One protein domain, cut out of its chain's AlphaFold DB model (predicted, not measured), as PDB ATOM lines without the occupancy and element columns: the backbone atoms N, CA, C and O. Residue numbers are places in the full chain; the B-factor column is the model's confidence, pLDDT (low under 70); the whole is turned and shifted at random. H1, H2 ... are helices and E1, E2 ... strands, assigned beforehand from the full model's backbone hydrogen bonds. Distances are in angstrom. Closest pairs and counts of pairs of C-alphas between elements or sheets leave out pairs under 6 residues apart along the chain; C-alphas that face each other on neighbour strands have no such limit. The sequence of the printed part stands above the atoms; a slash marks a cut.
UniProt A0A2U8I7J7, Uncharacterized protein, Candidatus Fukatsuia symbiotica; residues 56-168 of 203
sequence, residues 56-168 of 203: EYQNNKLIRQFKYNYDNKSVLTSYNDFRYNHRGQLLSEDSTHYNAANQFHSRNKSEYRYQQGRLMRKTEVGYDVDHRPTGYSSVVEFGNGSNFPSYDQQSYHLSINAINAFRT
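AT A GLANCE: This is residues 56 to 168 of the 203 residues of an uncharacterized protein of Candidatus Fukatsuia symbiotica (UniProt A0A2U8I7J7). Picture one flat, twisted wall of seven strands, side by side in chain order and joined by tight turns, with no helix on either face. After the last strand, E7, the single helix, H1, leads away from the wall, and its residues 157 to 168 stick out free. The printed part has 113 residues with seven named strands, E1 to E7, and then H1; the sheet's order is E1, E2, E3, E4, E5, E6, E7, antiparallel throughout, and the class is mostly strand. The whole is loose, with a radius of gyration of the C-alphas of 16.6 A, and spans 49 by 43 by 20 A.

HOW THE PARTS SIT: Begin inside the sheet with E4, residues 90 to 98, whose neighbours are E3, residues 76 to 84, and E5, residues 104 to 115. Between E3 and E4, look at N 81 and O 94, 2.9 A apart and within hydrogen-bond range; between E4 and E5, at N 95 and O 108, also 2.9 A. On one side the sheet goes on to E2, residues 61 to 71, where N 67 and O 80 of E3 are 2.9 A apart, and ends at the edge strand E1, residues 56 to 58, where N 58 and O 61 of E2 are 2.9 A apart. E2 bends by 55 degrees at residue 64 and is staggered: its residues 61 to 64 pair with E1, and 64 to 70 with E3. On the other side come E6, residues 118 to 127, with N 111 of E5 and O 123 at 2.8 A, and the edge strand E7, residues 133 to 146, with N 124 of E6 and O 138 at 2.9 A. E7 bends by 100 degrees at residue 143. These strands form a meander, each the antiparallel neighbour of the one before, and each pair in turn is a hairpin. H1, residues 153 to 168, is not on the sheet, but only just, with 4 pairs of C-alphas within 10 A; it is only just apart from E2, at 8.3 A. In H1, 11 of 12 O i to N i+4 pairs are within hydrogen-bond range.

IN THESE COORDINATES: Find C-alpha 56 at (133.856, 200.771, 172.189), where E1 begins. E5 is 35.1 A from first to last C-alpha, E2 30.1 A, E6 27.8 A and E7 27.2 A. H1 runs 23.1 A from C-alpha 153 at (134.143, 192.025, 160.888) to C-alpha 168 at (115.623, 183.226, 171.429).

THE WHOLE: The C-alphas of Gly 135 and Thr 168 are the two farthest apart, 52.9 A. The printed part has no cut, and no link is long; that from E7 to H1 is short, with 6 residues. Look for low pLDDT, under 70, at residues 135 to 136, 138 to 140 and 143 to 168; the mean for H1 is 34, against 77.2 for the printed part.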
ATOM      1  N   GLU A  56     134.560 199.524 171.899       94.44
ATOM      2  CA  GLU A  56     133.856 200.771 172.189       94.44
ATOM      3  C   GLU A  56     132.845 201.043 171.079       94.44
ATOM      4  O   GLU A  56     133.139 200.871 169.889       94.44
ATOM      5  N   TYR A  57     131.652 201.473 171.480       91.00
ATOM      6  CA  TYR A  57     130.512 201.611 170.587       91.00
ATOM      7  C   TYR A  57     129.894 203.000 170.684       91.00
ATOM      8  O   TYR A  57     129.807 203.604 171.751       91.00
ATOM      9  N   GLN A  58     129.389 203.476 169.550       91.56
ATOM     10  CA  GLN A  58     128.576 204.678 169.459       91.56
ATOM     11  C   GLN A  58     127.349 204.372 168.608       91.56
ATOM     12  O   GLN A  58     127.467 203.924 167.469       91.56
ATOM     13  N   ASN A  59     126.152 204.614 169.152       88.25
ATOM     14  CA  ASN A  59     124.883 204.291 168.489       88.25
ATOM     15  C   ASN A  59     124.815 202.825 168.011       88.25
ATOM     16  O   ASN A  59     124.420 202.564 166.876       88.25
ATOM     17  N   ASN A  60     125.238 201.881 168.863       83.38
ATOM     18  CA  ASN A  60     125.338 200.444 168.561       83.38
ATOM     19  C   ASN A  60     126.270 200.094 167.385       83.38
ATOM     20  O   ASN A  60     126.194 198.995 166.843       83.38
ATOM     21  N   LYS A  61     127.159 201.007 166.981       87.06
ATOM     22  CA  LYS A  61     128.192 200.746 165.975       87.06
ATOM     23  C   LYS A  61     129.557 200.710 166.635       87.06
ATOM     24  O   LYS A  61     129.868 201.596 167.427       87.06
ATOM     25  N   LEU A  62     130.357 199.704 166.293       88.94
ATOM     26  CA  LEU A  62     131.747 199.614 166.729       88.94
ATOM     27  C   LEU A  62     132.521 200.820 166.189       88.94
ATOM     28  O   LEU A  62     132.506 201.069 164.984       88.94
ATOM     29  N   ILE A  63     133.183 201.554 167.078       94.06
ATOM     30  CA  ILE A  63     134.049 202.685 166.719       94.06
ATOM     31  C   ILE A  63     135.513 202.414 167.051       94.06
ATOM     32  O   ILE A  63     136.397 203.004 166.427       94.06
ATOM     33  N   ARG A  64     135.780 201.504 167.993       95.69
ATOM     34  CA  ARG A  64     137.138 201.133 168.382       95.69
ATOM     35  C   ARG A  64     137.204 199.726 168.956       95.69
ATOM     36  O   ARG A  64     136.293 199.317 169.671       95.69
ATOM     37  N   GLN A  65     138.292 199.020 168.687       94.44
ATOM     38  CA  GLN A  65     138.591 197.719 169.268       94.44
ATOM     39  C   GLN A  65     140.049 197.680 169.716       94.44
ATOM     40  O   GLN A  65     140.945 198.072 168.982       94.44
ATOM     41  N   PHE A  66     140.277 197.139 170.905       94.75
ATOM     42  CA  PHE A  66     141.592 196.832 171.440       94.75
ATOM     43  C   PHE A  66     141.742 195.327 171.558       94.75
ATOM     44  O   PHE A  66     140.825 194.653 172.039       94.75
ATOM     45  N   LYS A  67     142.908 194.806 171.192       94.00
ATOM     46  CA  LYS A  67     143.240 193.394 171.365       94.00
ATOM     47  C   LYS A  67     144.633 193.244 171.959       94.00
ATOM     48  O   LYS A  67     145.619 193.578 171.315       94.00
ATOM     49  N   TYR A  68     144.695 192.725 173.179       96.00
ATOM     50  CA  TYR A  68     145.937 192.397 173.876       96.00
ATOM     51  C   TYR A  68     146.166 190.899 173.748       96.00
ATOM     52  O   TYR A  68     145.359 190.129 174.270       96.00
ATOM     53  N   ASN A  69     147.218 190.483 173.052       93.62
ATOM     54  CA  ASN A  69     147.526 189.075 172.828       93.62
ATOM     55  C   ASN A  69     148.648 188.627 173.762       93.62
ATOM     56  O   ASN A  69     149.692 189.269 173.855       93.62
ATOM     57  N   TYR A  70     148.433 187.492 174.407       95.69
ATOM     58  CA  TYR A  70     149.344 186.848 175.333       95.69
ATOM     59  C   TYR A  70     149.678 185.451 174.822       95.69
ATOM     60  O   TYR A  70     148.815 184.762 174.265       95.69
ATOM     61  N   ASP A  71     150.916 185.018 175.020       93.94
ATOM     62  CA  ASP A  71     151.284 183.621 174.813       93.94
ATOM     63  C   ASP A  71     150.733 182.715 175.935       93.94
ATOM     64  O   ASP A  71     150.061 183.156 176.874       93.94
ATOM     65  N   ASN A  72     151.011 181.417 175.841       91.88
ATOM     66  CA  ASN A  72     150.600 180.435 176.844       91.88
ATOM     67  C   ASN A  72     151.319 180.565 178.202       91.88
ATOM     68  O   ASN A  72     150.909 179.924 179.168       91.88
ATOM     69  N   LYS A  73     152.351 181.410 178.298       94.19
ATOM     70  CA  LYS A  73     153.052 181.775 179.537       94.19
ATOM     71  C   LYS A  73     152.562 183.111 180.098       94.19
ATOM     72  O   LYS A  73     153.123 183.606 181.070       94.19
ATOM     73  N   SER A  74     151.485 183.666 179.536       94.44
ATOM     74  CA  SER A  74     150.911 184.962 179.914       94.44
ATOM     75  C   SER A  74     151.836 186.160 179.666       94.44
ATOM     76  O   SER A  74     151.643 187.219 180.264       94.44
ATOM     77  N   VAL A  75     152.805 186.030 178.758       94.81
ATOM     78  CA  VAL A  75     153.631 187.148 178.288       94.81
ATOM     79  C   VAL A  75     152.866 187.887 177.195       94.81
ATOM     80  O   VAL A  75     152.354 187.261 176.268       94.81
ATOM     81  N   LEU A  76     152.759 189.216 177.300       96.06
ATOM     82  CA  LEU A  76     152.156 190.046 176.256       96.06
ATOM     83  C   LEU A  76     153.058 190.002 175.015       96.06
ATOM     84  O   LEU A  76     154.228 190.353 175.085       96.06
ATOM     85  N   THR A  77     152.510 189.572 173.883       95.19
ATOM     86  CA  THR A  77     153.245 189.443 172.614       95.19
ATOM     87  C   THR A  77     152.857 190.519 171.614       95.19
ATOM     88  O   THR A  77     153.656 190.897 170.759       95.19
ATOM     89  N   SER A  78     151.628 191.028 171.704       95.12
ATOM     90  CA  SER A  78     151.185 192.143 170.873       95.12
ATOM     91  C   SER A  78     149.981 192.878 171.442       95.12
ATOM     92  O   SER A  78     149.200 192.343 172.233       95.12
ATOM     93  N   TYR A  79     149.827 194.114 170.991       94.75
ATOM     94  CA  TYR A  79     148.699 194.982 171.265       94.75
ATOM     95  C   TYR A  79     148.238 195.624 169.960       94.75
ATOM     96  O   TYR A  79     149.049 196.241 169.277       94.75
ATOM     97  N   ASN A  80     146.947 195.512 169.653       93.31
ATOM     98  CA  ASN A  80     146.353 196.109 168.463       93.31
ATOM     99  C   ASN A  80     145.235 197.092 168.847       93.31
ATOM    100  O   ASN A  80     144.374 196.749 169.664       93.31
ATOM    101  N   ASP A  81     145.224 198.276 168.234       96.00
ATOM    102  CA  ASP A  81     144.163 199.292 168.315       96.00
ATOM    103  C   ASP A  81     143.570 199.535 166.924       96.00
ATOM    104  O   ASP A  81     144.239 200.035 166.018       96.00
ATOM    105  N   PHE A  82     142.298 199.194 166.767       94.00
ATOM    106  CA  PHE A  82     141.539 199.351 165.535       94.00
ATOM    107  C   PHE A  82     140.497 200.441 165.716       94.00
ATOM    108  O   PHE A  82     139.756 200.438 166.699       94.00
ATOM    109  N   ARG A  83     140.376 201.348 164.746       94.12
ATOM    110  CA  ARG A  83     139.352 202.404 164.745       94.12
ATOM    111  C   ARG A  83     138.472 202.286 163.527       94.12
ATOM    112  O   ARG A  83     138.973 202.007 162.445       94.12
ATOM    113  N   TYR A  84     137.187 202.577 163.677       89.31
ATOM    114  CA  TYR A  84     136.200 202.398 162.618       89.31
ATOM    115  C   TYR A  84     135.386 203.668 162.391       89.31
ATOM    116  O   TYR A  84     135.154 204.462 163.304       89.31
ATOM    117  N   ASN A  85     134.927 203.864 161.158       87.38
ATOM    118  CA  ASN A  85     133.977 204.919 160.836       87.38
ATOM    119  C   ASN A  85     132.530 204.494 161.151       87.38
ATOM    120  O   ASN A  85     132.230 203.335 161.426       87.38
ATOM    121  N   HIS A  86     131.589 205.431 161.011       86.31
ATOM    122  CA  HIS A  86     130.154 205.197 161.235       86.31
ATOM    123  C   HIS A  86     129.504 204.161 160.289       86.31
ATOM    124  O   HIS A  86     128.329 203.830 160.466       86.31
ATOM    125  N   ARG A  87     130.217 203.688 159.259       85.06
ATOM    126  CA  ARG A  87     129.793 202.620 158.339       85.06
ATOM    127  C   ARG A  87     130.416 201.264 158.696       85.06
ATOM    128  O   ARG A  87     130.184 200.304 157.974       85.06
ATOM    129  N   GLY A  88     131.190 201.182 159.782       83.06
ATOM    130  CA  GLY A  88     131.881 199.963 160.205       83.06
ATOM    131  C   GLY A  88     133.124 199.639 159.374       83.06
ATOM    132  O   GLY A  88     133.521 198.478 159.308       83.06
ATOM    133  N   GLN A  89     133.715 200.636 158.710       82.38
ATOM    134  CA  GLN A  89     134.936 200.473 157.916       82.38
ATOM    135  C   GLN A  89     136.151 200.880 158.748       82.38
ATOM    136  O   GLN A  89     136.105 201.910 159.424       82.38
ATOM    137  N   LEU A  90     137.221 200.089 158.688       87.06
ATOM    138  CA  LEU A  90     138.467 200.318 159.422       87.06
ATOM    139  C   LEU A  90     139.141 201.609 158.940       87.06
ATOM    140  O   LEU A  90     139.479 201.709 157.776       87.06
ATOM    141  N   LEU A  91     139.336 202.592 159.816       89.94
ATOM    142  CA  LEU A  91     140.025 203.860 159.542       89.94
ATOM    143  C   LEU A  91     141.517 203.790 159.846       89.94
ATOM    144  O   LEU A  91     142.325 204.389 159.138       89.94
ATOM    145  N   SER A  92     141.880 203.086 160.912       92.25
ATOM    146  CA  SER A  92     143.269 202.925 161.313       92.25
ATOM    147  C   SER A  92     143.463 201.649 162.103       92.25
ATOM    148  O   SER A  92     142.569 201.225 162.835       92.25
ATOM    149  N   GLU A  93     144.666 201.115 161.998       90.88
ATOM    150  CA  GLU A  93     145.159 199.986 162.767       90.88
ATOM    151  C   GLU A  93     146.538 200.347 163.306       90.88
ATOM    152  O   GLU A  93     147.360 200.928 162.596       90.88
ATOM    153  N   ASP A  94     146.777 200.022 164.564       94.31
ATOM    154  CA  ASP A  94     148.044 200.246 165.234       94.31
ATOM    155  C   ASP A  94     148.420 198.992 166.014       94.31
ATOM    156  O   ASP A  94     147.779 198.668 167.013       94.31
ATOM    157  N   SER A  95     149.431 198.286 165.520       93.44
ATOM    158  CA  SER A  95     149.836 196.966 165.987       93.44
ATOM    159  C   SER A  95     151.240 197.058 166.561       93.44
ATOM    160  O   SER A  95     152.203 197.329 165.849       93.44
ATOM    161  N   THR A  96     151.362 196.867 167.868       95.25
ATOM    162  CA  THR A  96     152.623 196.865 168.612       95.25
ATOM    163  C   THR A  96     152.997 195.436 168.961       95.25
ATOM    164  O   THR A  96     152.152 194.675 169.429       95.25
ATOM    165  N   HIS A  97     154.261 195.077 168.773       95.06
ATOM    166  CA  HIS A  97     154.797 193.755 169.060       95.06
ATOM    167  C   HIS A  97     155.854 193.829 170.152       95.06
ATOM    168  O   HIS A  97     156.643 194.775 170.222       95.06
ATOM    169  N   TYR A  98     155.878 192.794 170.980       95.19
ATOM    170  CA  TYR A  98     156.806 192.649 172.090       95.19
ATOM    171  C   TYR A  98     157.606 191.362 171.929       95.19
ATOM    172  O   TYR A  98     157.122 190.372 171.375       95.19
ATOM    173  N   ASN A  99     158.844 191.374 172.410       93.62
ATOM    174  CA  ASN A  99     159.667 190.174 172.469       93.62
ATOM    175  C   ASN A  99     159.287 189.298 173.684       93.62
ATOM    176  O   ASN A  99     158.463 189.670 174.519       93.62
ATOM    177  N   ALA A 100     159.930 188.136 173.822       92.06
ATOM    178  CA  ALA A 100     159.680 187.209 174.931       92.06
ATOM    179  C   ALA A 100     160.035 187.773 176.327       92.06
ATOM    180  O   ALA A 100     159.571 187.246 177.333       92.06
ATOM    181  N   ALA A 101     160.834 188.844 176.396       93.19
ATOM    182  CA  ALA A 101     161.136 189.577 177.626       93.19
ATOM    183  C   ALA A 101     160.121 190.704 177.907       93.19
ATOM    184  O   ALA A 101     160.354 191.533 178.786       93.19
ATOM    185  N   ASN A 102     159.005 190.745 177.166       91.38
ATOM    186  CA  ASN A 102     157.974 191.781 177.234       91.38
ATOM    187  C   ASN A 102     158.511 193.199 176.949       91.38
ATOM    188  O   ASN A 102     157.996 194.196 177.457       91.38
ATOM    189  N   GLN A 103     159.571 193.302 176.149       94.62
ATOM    190  CA  GLN A 103     160.118 194.576 175.695       94.62
ATOM    191  C   GLN A 103     159.552 194.906 174.321       94.62
ATOM    192  O   GLN A 103     159.326 194.010 173.504       94.62
ATOM    193  N   PHE A 104     159.340 196.194 174.067       95.00
ATOM    194  CA  PHE A 104     158.930 196.679 172.756       95.00
ATOM    195  C   PHE A 104     159.900 196.186 171.673       95.00
ATOM    196  O   PHE A 104     161.116 196.295 171.818       95.00
ATOM    197  N   HIS A 105     159.348 195.605 170.611       94.81
ATOM    198  CA  HIS A 105     160.117 195.021 169.519       94.81
ATOM    199  C   HIS A 105     159.890 195.764 168.201       94.81
ATOM    200  O   HIS A 105     160.838 196.052 167.476       94.81
ATOM    201  N   SER A 106     158.634 196.067 167.887       94.50
ATOM    202  CA  SER A 106     158.270 196.806 166.682       94.50
ATOM    203  C   SER A 106     156.844 197.330 166.774       94.50
ATOM    204  O   SER A 106     156.058 196.923 167.636       94.50
ATOM    205  N   ARG A 107     156.486 198.231 165.859       93.75
ATOM    206  CA  ARG A 107     155.109 198.699 165.685       93.75
ATOM    207  C   ARG A 107     154.807 198.956 164.222       93.75
ATOM    208  O   ARG A 107     155.645 199.490 163.512       93.75
ATOM    209  N   ASN A 108     153.594 198.638 163.794       91.00
ATOM    210  CA  ASN A 108     153.079 198.959 162.471       91.00
ATOM    211  C   ASN A 108     151.816 199.795 162.619       91.00
ATOM    212  O   ASN A 108     150.883 199.400 163.316       91.00
ATOM    213  N   LYS A 109     151.777 200.944 161.945       90.44
ATOM    214  CA  LYS A 109     150.596 201.803 161.901       90.44
ATOM    215  C   LYS A 109     150.072 201.876 160.476       90.44
ATOM    216  O   LYS A 109     150.797 202.309 159.585       90.44
ATOM    217  N   SER A 110     148.809 201.515 160.287       85.56
ATOM    218  CA  SER A 110     148.088 201.637 159.022       85.56
ATOM    219  C   SER A 110     146.952 202.655 159.117       85.56
ATOM    220  O   SER A 110     146.224 202.710 160.106       85.56
ATOM    221  N   GLU A 111     146.765 203.439 158.061       88.75
ATOM    222  CA  GLU A 111     145.646 204.364 157.878       88.75
ATOM    223  C   GLU A 111     144.931 204.076 156.558       88.75
ATOM    224  O   GLU A 111     145.563 203.847 155.524       88.75
ATOM    225  N   TYR A 112     143.604 204.123 156.591       84.94
ATOM    226  CA  TYR A 112     142.734 203.723 155.494       84.94
ATOM    227  C   TYR A 112     141.788 204.873 155.138       84.94
ATOM    228  O   TYR A 112     141.119 205.449 156.002       84.94
ATOM    229  N   ARG A 113     141.705 205.219 153.851       85.31
ATOM    230  CA  ARG A 113     140.835 206.292 153.348       85.31
ATOM    231  C   ARG A 113     139.807 205.745 152.384       85.31
ATOM    232  O   ARG A 113     140.153 205.033 151.446       85.31
ATOM    233  N   TYR A 114     138.557 206.147 152.587       82.62
ATOM    234  CA  TYR A 114     137.425 205.694 151.794       82.62
ATOM    235  C   TYR A 114     136.766 206.850 151.051       82.62
ATOM    236  O   TYR A 114     136.656 207.954 151.581       82.62
ATOM    237  N   GLN A 115     136.238 206.560 149.867       83.69
ATOM    238  CA  GLN A 115     135.362 207.451 149.114       83.69
ATOM    239  C   GLN A 115     134.150 206.648 148.666       83.69
ATOM    240  O   GLN A 115     134.283 205.551 148.132       83.69
ATOM    241  N   GLN A 116     132.951 207.165 148.953       85.62
ATOM    242  CA  GLN A 116     131.683 206.500 148.615       85.62
ATOM    243  C   GLN A 116     131.619 205.023 149.068       85.62
ATOM    244  O   GLN A 116     130.987 204.185 148.436       85.62
ATOM    245  N   GLY A 117     132.259 204.701 150.198       77.56
ATOM    246  CA  GLY A 117     132.286 203.348 150.758       77.56
ATOM    247  C   GLY A 117     133.349 202.415 150.169       77.56
ATOM    248  O   GLY A 117     133.466 201.298 150.658       77.56
ATOM    249  N   ARG A 118     134.163 202.850 149.204       75.00
ATOM    250  CA  ARG A 118     135.275 202.058 148.653       75.00
ATOM    251  C   ARG A 118     136.608 202.488 149.245       75.00
ATOM    252  O   ARG A 118     136.792 203.679 149.492       75.00
ATOM    253  N   LEU A 119     137.514 201.539 149.487       79.25
ATOM    254  CA  LEU A 119     138.859 201.849 149.973       79.25
ATOM    255  C   LEU A 119     139.657 202.463 148.825       79.25
ATOM    256  O   LEU A 119     139.855 201.815 147.804       79.25
ATOM    257  N   MET A 120     140.113 203.697 149.005       81.06
ATOM    258  CA  MET A 120     140.847 204.460 147.992       81.06
ATOM    259  C   MET A 120     142.342 204.444 148.243       81.06
ATOM    260  O   MET A 120     143.125 204.441 147.298       81.06
ATOM    261  N   ARG A 121     142.744 204.436 149.517       76.06
ATOM    262  CA  ARG A 121     144.151 204.491 149.901       76.06
ATOM    263  C   ARG A 121     144.409 203.777 151.218       76.06
ATOM    264  O   ARG A 121     143.654 203.974 152.171       76.06
ATOM    265  N   LYS A 122     145.508 203.024 151.271       82.56
ATOM    266  CA  LYS A 122     146.147 202.543 152.503       82.56
ATOM    267  C   LYS A 122     147.512 203.213 152.631       82.56
ATOM    268  O   LYS A 122     148.237 203.329 151.646       82.56
ATOM    269  N   THR A 123     147.863 203.664 153.823       81.69
ATOM    270  CA  THR A 123     149.225 204.090 154.153       81.69
ATOM    271  C   THR A 123     149.690 203.314 155.366       81.69
ATOM    272  O   THR A 123     148.930 203.191 156.317       81.69
ATOM    273  N   GLU A 124     150.901 202.779 155.323       84.38
ATOM    274  CA  GLU A 124     151.468 201.950 156.383       84.38
ATOM    275  C   GLU A 124     152.876 202.426 156.714       84.38
ATOM    276  O   GLU A 124     153.646 202.714 155.802       84.38
ATOM    277  N   VAL A 125     153.195 202.518 158.004       85.56
ATOM    278  CA  VAL A 125     154.516 202.907 158.511       85.56
ATOM    279  C   VAL A 125     154.942 201.922 159.594       85.56
ATOM    280  O   VAL A 125     154.220 201.741 160.579       85.56
ATOM    281  N   GLY A 126     156.115 201.314 159.414       87.69
ATOM    282  CA  GLY A 126     156.757 200.456 160.409       87.69
ATOM    283  C   GLY A 126     157.727 201.229 161.302       87.69
ATOM    284  O   GLY A 126     158.368 202.178 160.852       87.69
ATOM    285  N   TYR A 127     157.850 200.808 162.558       90.56
ATOM    286  CA  TYR A 127     158.747 201.369 163.568       90.56
ATOM    287  C   TYR A 127     159.625 200.266 164.169       90.56
ATOM    288  O   TYR A 127     159.124 199.180 164.482       90.56
ATOM    289  N   ASP A 128     160.919 200.552 164.319       93.25
ATOM    290  CA  ASP A 128     161.903 199.668 164.952       93.25
ATOM    291  C   ASP A 128     161.847 199.744 166.482       93.25
ATOM    292  O   ASP A 128     161.037 200.480 167.040       93.25
ATOM    293  N   VAL A 129     162.739 199.002 167.146       95.38
ATOM    294  CA  VAL A 129     162.916 198.947 168.609       95.38
ATOM    295  C   VAL A 129     163.204 200.308 169.257       95.38
ATOM    296  O   VAL A 129     162.840 200.526 170.413       95.38
ATOM    297  N   ASP A 130     163.794 201.247 168.517       94.75
ATOM    298  CA  ASP A 130     164.116 202.599 168.985       94.75
ATOM    299  C   ASP A 130     162.965 203.585 168.726       94.75
ATOM    300  O   ASP A 130     163.115 204.793 168.915       94.75
ATOM    301  N   HIS A 131     161.798 203.073 168.318       91.50
ATOM    302  CA  HIS A 131     160.608 203.838 167.945       91.50
ATOM    303  C   HIS A 131     160.832 204.741 166.726       91.50
ATOM    304  O   HIS A 131     160.113 205.726 166.530       91.50
ATOM    305  N   ARG A 132     161.816 204.416 165.887       91.56
ATOM    306  CA  ARG A 132     162.110 205.166 164.667       91.56
ATOM    307  C   ARG A 132     161.412 204.507 163.486       91.56
ATOM    308  O   ARG A 132     161.332 203.281 163.437       91.56
ATOM    309  N   PRO A 133     160.907 205.287 162.515       90.38
ATOM    310  CA  PRO A 133     160.407 204.718 161.276       90.38
ATOM    311  C   PRO A 133     161.495 203.873 160.603       90.38
ATOM    312  O   PRO A 133     162.596 204.365 160.368       90.38
ATOM    313  N   THR A 134     161.186 202.630 160.241       79.38
ATOM    314  CA  THR A 134     162.151 201.675 159.653       79.38
ATOM    315  C   THR A 134     162.556 202.017 158.215       79.38
ATOM    316  O   THR A 134     163.261 201.251 157.564       79.38
ATOM    317  N   GLY A 135     162.044 203.119 157.661       59.41
ATOM    318  CA  GLY A 135     162.078 203.414 156.227       59.41
ATOM    319  C   GLY A 135     161.050 202.618 155.413       59.41
ATOM    320  O   GLY A 135     160.747 203.003 154.285       59.41
ATOM    321  N   TYR A 136     160.440 201.570 155.985       57.34
ATOM    322  CA  TYR A 136     159.275 200.910 155.402       57.34
ATOM    323  C   TYR A 136     158.041 201.793 155.602       57.34
ATOM    324  O   TYR A 136     157.395 201.794 156.652       57.34
ATOM    325  N   SER A 137     157.743 202.577 154.570       71.44
ATOM    326  CA  SER A 137     156.487 203.292 154.413       71.44
ATOM    327  C   SER A 137     155.884 202.887 153.080       71.44
ATOM    328  O   SER A 137     156.500 203.103 152.037       71.44
ATOM    329  N   SER A 138     154.679 202.325 153.093       66.31
ATOM    330  CA  SER A 138     153.959 202.000 151.864       66.31
ATOM    331  C   SER A 138     152.736 202.892 151.708       66.31
ATOM    332  O   SER A 138     152.052 203.247 152.671       66.31
ATOM    333  N   VAL A 139     152.464 203.278 150.465       68.75
ATOM    334  CA  VAL A 139     151.204 203.900 150.072       68.75
ATOM    335  C   VAL A 139     150.658 203.078 148.924       68.75
ATOM    336  O   VAL A 139     151.313 202.926 147.898       68.75
ATOM    337  N   VAL A 140     149.457 202.544 149.110       67.19
ATOM    338  CA  VAL A 140     148.733 201.830 148.063       67.19
ATOM    339  C   VAL A 140     147.514 202.656 147.708       67.19
ATOM    340  O   VAL A 140     146.681 202.931 148.575       67.19
ATOM    341  N   GLU A 141     147.417 203.049 146.444       72.44
ATOM    342  CA  GLU A 141     146.247 203.714 145.880       72.44
ATOM    343  C   GLU A 141     145.443 202.712 145.054       72.44
ATOM    344  O   GLU A 141     145.984 201.991 144.220       72.44
ATOM    345  N   PHE A 142     144.137 202.655 145.292       70.81
ATOM    346  CA  PHE A 142     143.245 201.666 144.681       70.81
ATOM    347  C   PHE A 142     142.460 202.229 143.484       70.81
ATOM    348  O   PHE A 142     141.502 201.605 143.030       70.81
ATOM    349  N   GLY A 143     142.826 203.413 142.976       68.50
ATOM    350  CA  GLY A 143     142.181 204.042 141.818       68.50
ATOM    351  C   GLY A 143     140.677 204.232 142.029       68.50
ATOM    352  O   GLY A 143     140.271 205.026 142.866       68.50
ATOM    353  N   ASN A 144     139.846 203.457 141.322       67.25
ATOM    354  CA  ASN A 144     138.373 203.476 141.425       67.25
ATOM    355  C   ASN A 144     137.805 202.793 142.692       67.25
ATOM    356  O   ASN A 144     136.590 202.574 142.813       67.25
ATOM    357  N   GLY A 145     138.696 202.469 143.628       62.50
ATOM    358  CA  GLY A 145     138.414 201.905 144.933       62.50
ATOM    359  C   GLY A 145     138.320 200.382 144.920       62.50
ATOM    360  O   GLY A 145     137.766 199.786 143.997       62.50
ATOM    361  N   SER A 146     138.835 199.740 145.968       61.44
ATOM    362  CA  SER A 146     138.714 198.295 146.168       61.44
ATOM    363  C   SER A 146     137.574 197.957 147.133       61.44
ATOM    364  O   SER A 146     137.283 198.695 148.085       61.44
ATOM    365  N   ASN A 147     136.926 196.812 146.895       55.25
ATOM    366  CA  ASN A 147     136.065 196.176 147.888       55.25
ATOM    367  C   ASN A 147     136.978 195.571 148.954       55.25
ATOM    368  O   ASN A 147     137.366 194.411 148.855       55.25
ATOM    369  N   PHE A 148     137.377 196.375 149.935       50.66
ATOM    370  CA  PHE A 148     138.140 195.895 151.077       50.66
ATOM    371  C   PHE A 148     137.178 195.569 152.225       50.66
ATOM    372  O   PHE A 148     136.728 196.492 152.914       50.66
ATOM    373  N   PRO A 149     136.815 194.291 152.442       47.38
ATOM    374  CA  PRO A 149     136.179 193.900 153.687       47.38
ATOM    375  C   PRO A 149     137.222 194.045 154.799       47.38
ATOM    376  O   PRO A 149     138.304 193.466 154.717       47.38
ATOM    377  N   SER A 150     136.932 194.820 155.848       47.19
ATOM    378  CA  SER A 150     137.761 194.750 157.054       47.19
ATOM    379  C   SER A 150     137.543 193.360 157.652       47.19
ATOM    380  O   SER A 150     136.486 193.105 158.229       47.19
ATOM    381  N   TYR A 151     138.492 192.444 157.462       37.81
ATOM    382  CA  TYR A 151     138.350 191.033 157.840       37.81
ATOM    383  C   TYR A 151     138.065 190.821 159.344       37.81
ATOM    384  O   TYR A 151     137.472 189.808 159.711       37.81
ATOM    385  N   ASP A 152     138.327 191.814 160.202       42.62
ATOM    386  CA  ASP A 152     137.916 191.794 161.616       42.62
ATOM    387  C   ASP A 152     136.398 191.892 161.854       42.62
ATOM    388  O   ASP A 152     135.920 191.637 162.964       42.62
ATOM    389  N   GLN A 153     135.600 192.146 160.811       38.75
ATOM    390  CA  GLN A 153     134.143 192.025 160.888       38.75
ATOM    391  C   GLN A 153     133.679 190.601 161.237       38.75
ATOM    392  O   GLN A 153     132.584 190.440 161.770       38.75
ATOM    393  N   GLN A 154     134.482 189.555 161.009       35.38
ATOM    394  CA  GLN A 154     134.094 188.194 161.410       35.38
ATOM    395  C   GLN A 154     134.031 188.039 162.939       35.38
ATOM    396  O   GLN A 154     133.107 187.412 163.462       35.38
ATOM    397  N   SER A 155     134.932 188.701 163.674       38.94
ATOM    398  CA  SER A 155     134.876 188.776 165.141       38.94
ATOM    399  C   SER A 155     133.643 189.556 165.621       38.94
ATOM    400  O   SER A 155     133.023 189.174 166.617       38.94
ATOM    401  N   TYR A 156     133.261 190.598 164.874       36.19
ATOM    402  CA  TYR A 156     132.080 191.439 165.096       36.19
ATOM    403  C   TYR A 156     130.759 190.682 164.868       36.19
ATOM    404  O   TYR A 156     129.893 190.687 165.744       36.19
ATOM    405  N   HIS A 157     130.620 189.947 163.759       31.59
ATOM    406  CA  HIS A 157     129.429 189.136 163.473       31.59
ATOM    407  C   HIS A 157     129.211 188.028 164.506       31.59
ATOM    408  O   HIS A 157     128.074 187.786 164.900       31.59
ATOM    409  N   LEU A 158     130.280 187.393 164.998       33.53
ATOM    410  CA  LEU A 158     130.171 186.367 166.038       33.53
ATOM    411  C   LEU A 158     129.652 186.930 167.370       33.53
ATOM    412  O   LEU A 158     128.913 186.232 168.053       33.53
ATOM    413  N   SER A 159     129.989 188.177 167.727       35.84
ATOM    414  CA  SER A 159     129.461 188.807 168.950       35.84
ATOM    415  C   SER A 159     127.955 189.083 168.860       35.84
ATOM    416  O   SER A 159     127.217 188.723 169.768       35.84
ATOM    417  N   ILE A 160     127.466 189.600 167.727       31.28
ATOM    418  CA  ILE A 160     126.034 189.868 167.510       31.28
ATOM    419  C   ILE A 160     125.236 188.563 167.334       31.28
ATOM    420  O   ILE A 160     124.139 188.425 167.872       31.28
ATOM    421  N   ASN A 161     125.784 187.576 166.618       28.75
ATOM    422  CA  ASN A 161     125.104 186.300 166.379       28.75
ATOM    423  C   ASN A 161     125.051 185.415 167.631       28.75
ATOM    424  O   ASN A 161     124.036 184.760 167.849       28.75
ATOM    425  N   ALA A 162     126.087 185.431 168.479       31.83
ATOM    426  CA  ALA A 162     126.021 184.782 169.788       31.83
ATOM    427  C   ALA A 162     124.876 185.376 170.627       31.83
ATOM    428  O   ALA A 162     124.076 184.631 171.180       31.83
ATOM    429  N   ILE A 163     124.726 186.707 170.642       36.88
ATOM    430  CA  ILE A 163     123.658 187.413 171.373       36.88
ATOM    431  C   ILE A 163     122.258 187.057 170.850       36.88
ATOM    432  O   ILE A 163     121.343 186.859 171.652       36.88
ATOM    433  N   ASN A 164     122.076 186.942 169.532       30.56
ATOM    434  CA  ASN A 164     120.784 186.539 168.970       30.56
ATOM    435  C   ASN A 164     120.417 185.099 169.356       30.56
ATOM    436  O   ASN A 164     119.266 184.859 169.705       30.56
ATOM    437  N   ALA A 165     121.385 184.178 169.393       32.75
ATOM    438  CA  ALA A 165     121.154 182.809 169.855       32.75
ATOM    439  C   ALA A 165     120.820 182.731 171.361       32.75
ATOM    440  O   ALA A 165     120.016 181.899 171.765       32.75
ATOM    441  N   PHE A 166     121.370 183.627 172.194       30.83
ATOM    442  CA  PHE A 166     121.061 183.680 173.632       30.83
ATOM    443  C   PHE A 166     119.693 184.294 173.965       30.83
ATOM    444  O   PHE A 166     119.165 184.040 175.045       30.83
ATOM    445  N   ARG A 167     119.107 185.113 173.078       32.12
ATOM    446  CA  ARG A 167     117.812 185.774 173.330       32.12
ATOM    447  C   ARG A 167     116.595 184.963 172.889       32.12
ATOM    448  O   ARG A 167     115.503 185.246 173.372       32.12
ATOM    449  N   THR A 168     116.753 183.988 171.994       31.86
ATOM    450  CA  THR A 168     115.623 183.226 171.429       31.86
ATOM    451  C   THR A 168     115.359 181.876 172.086       31.86
ATOM    452  O   THR A 168     114.296 181.312 171.844       31.86
TER     453      THR A 168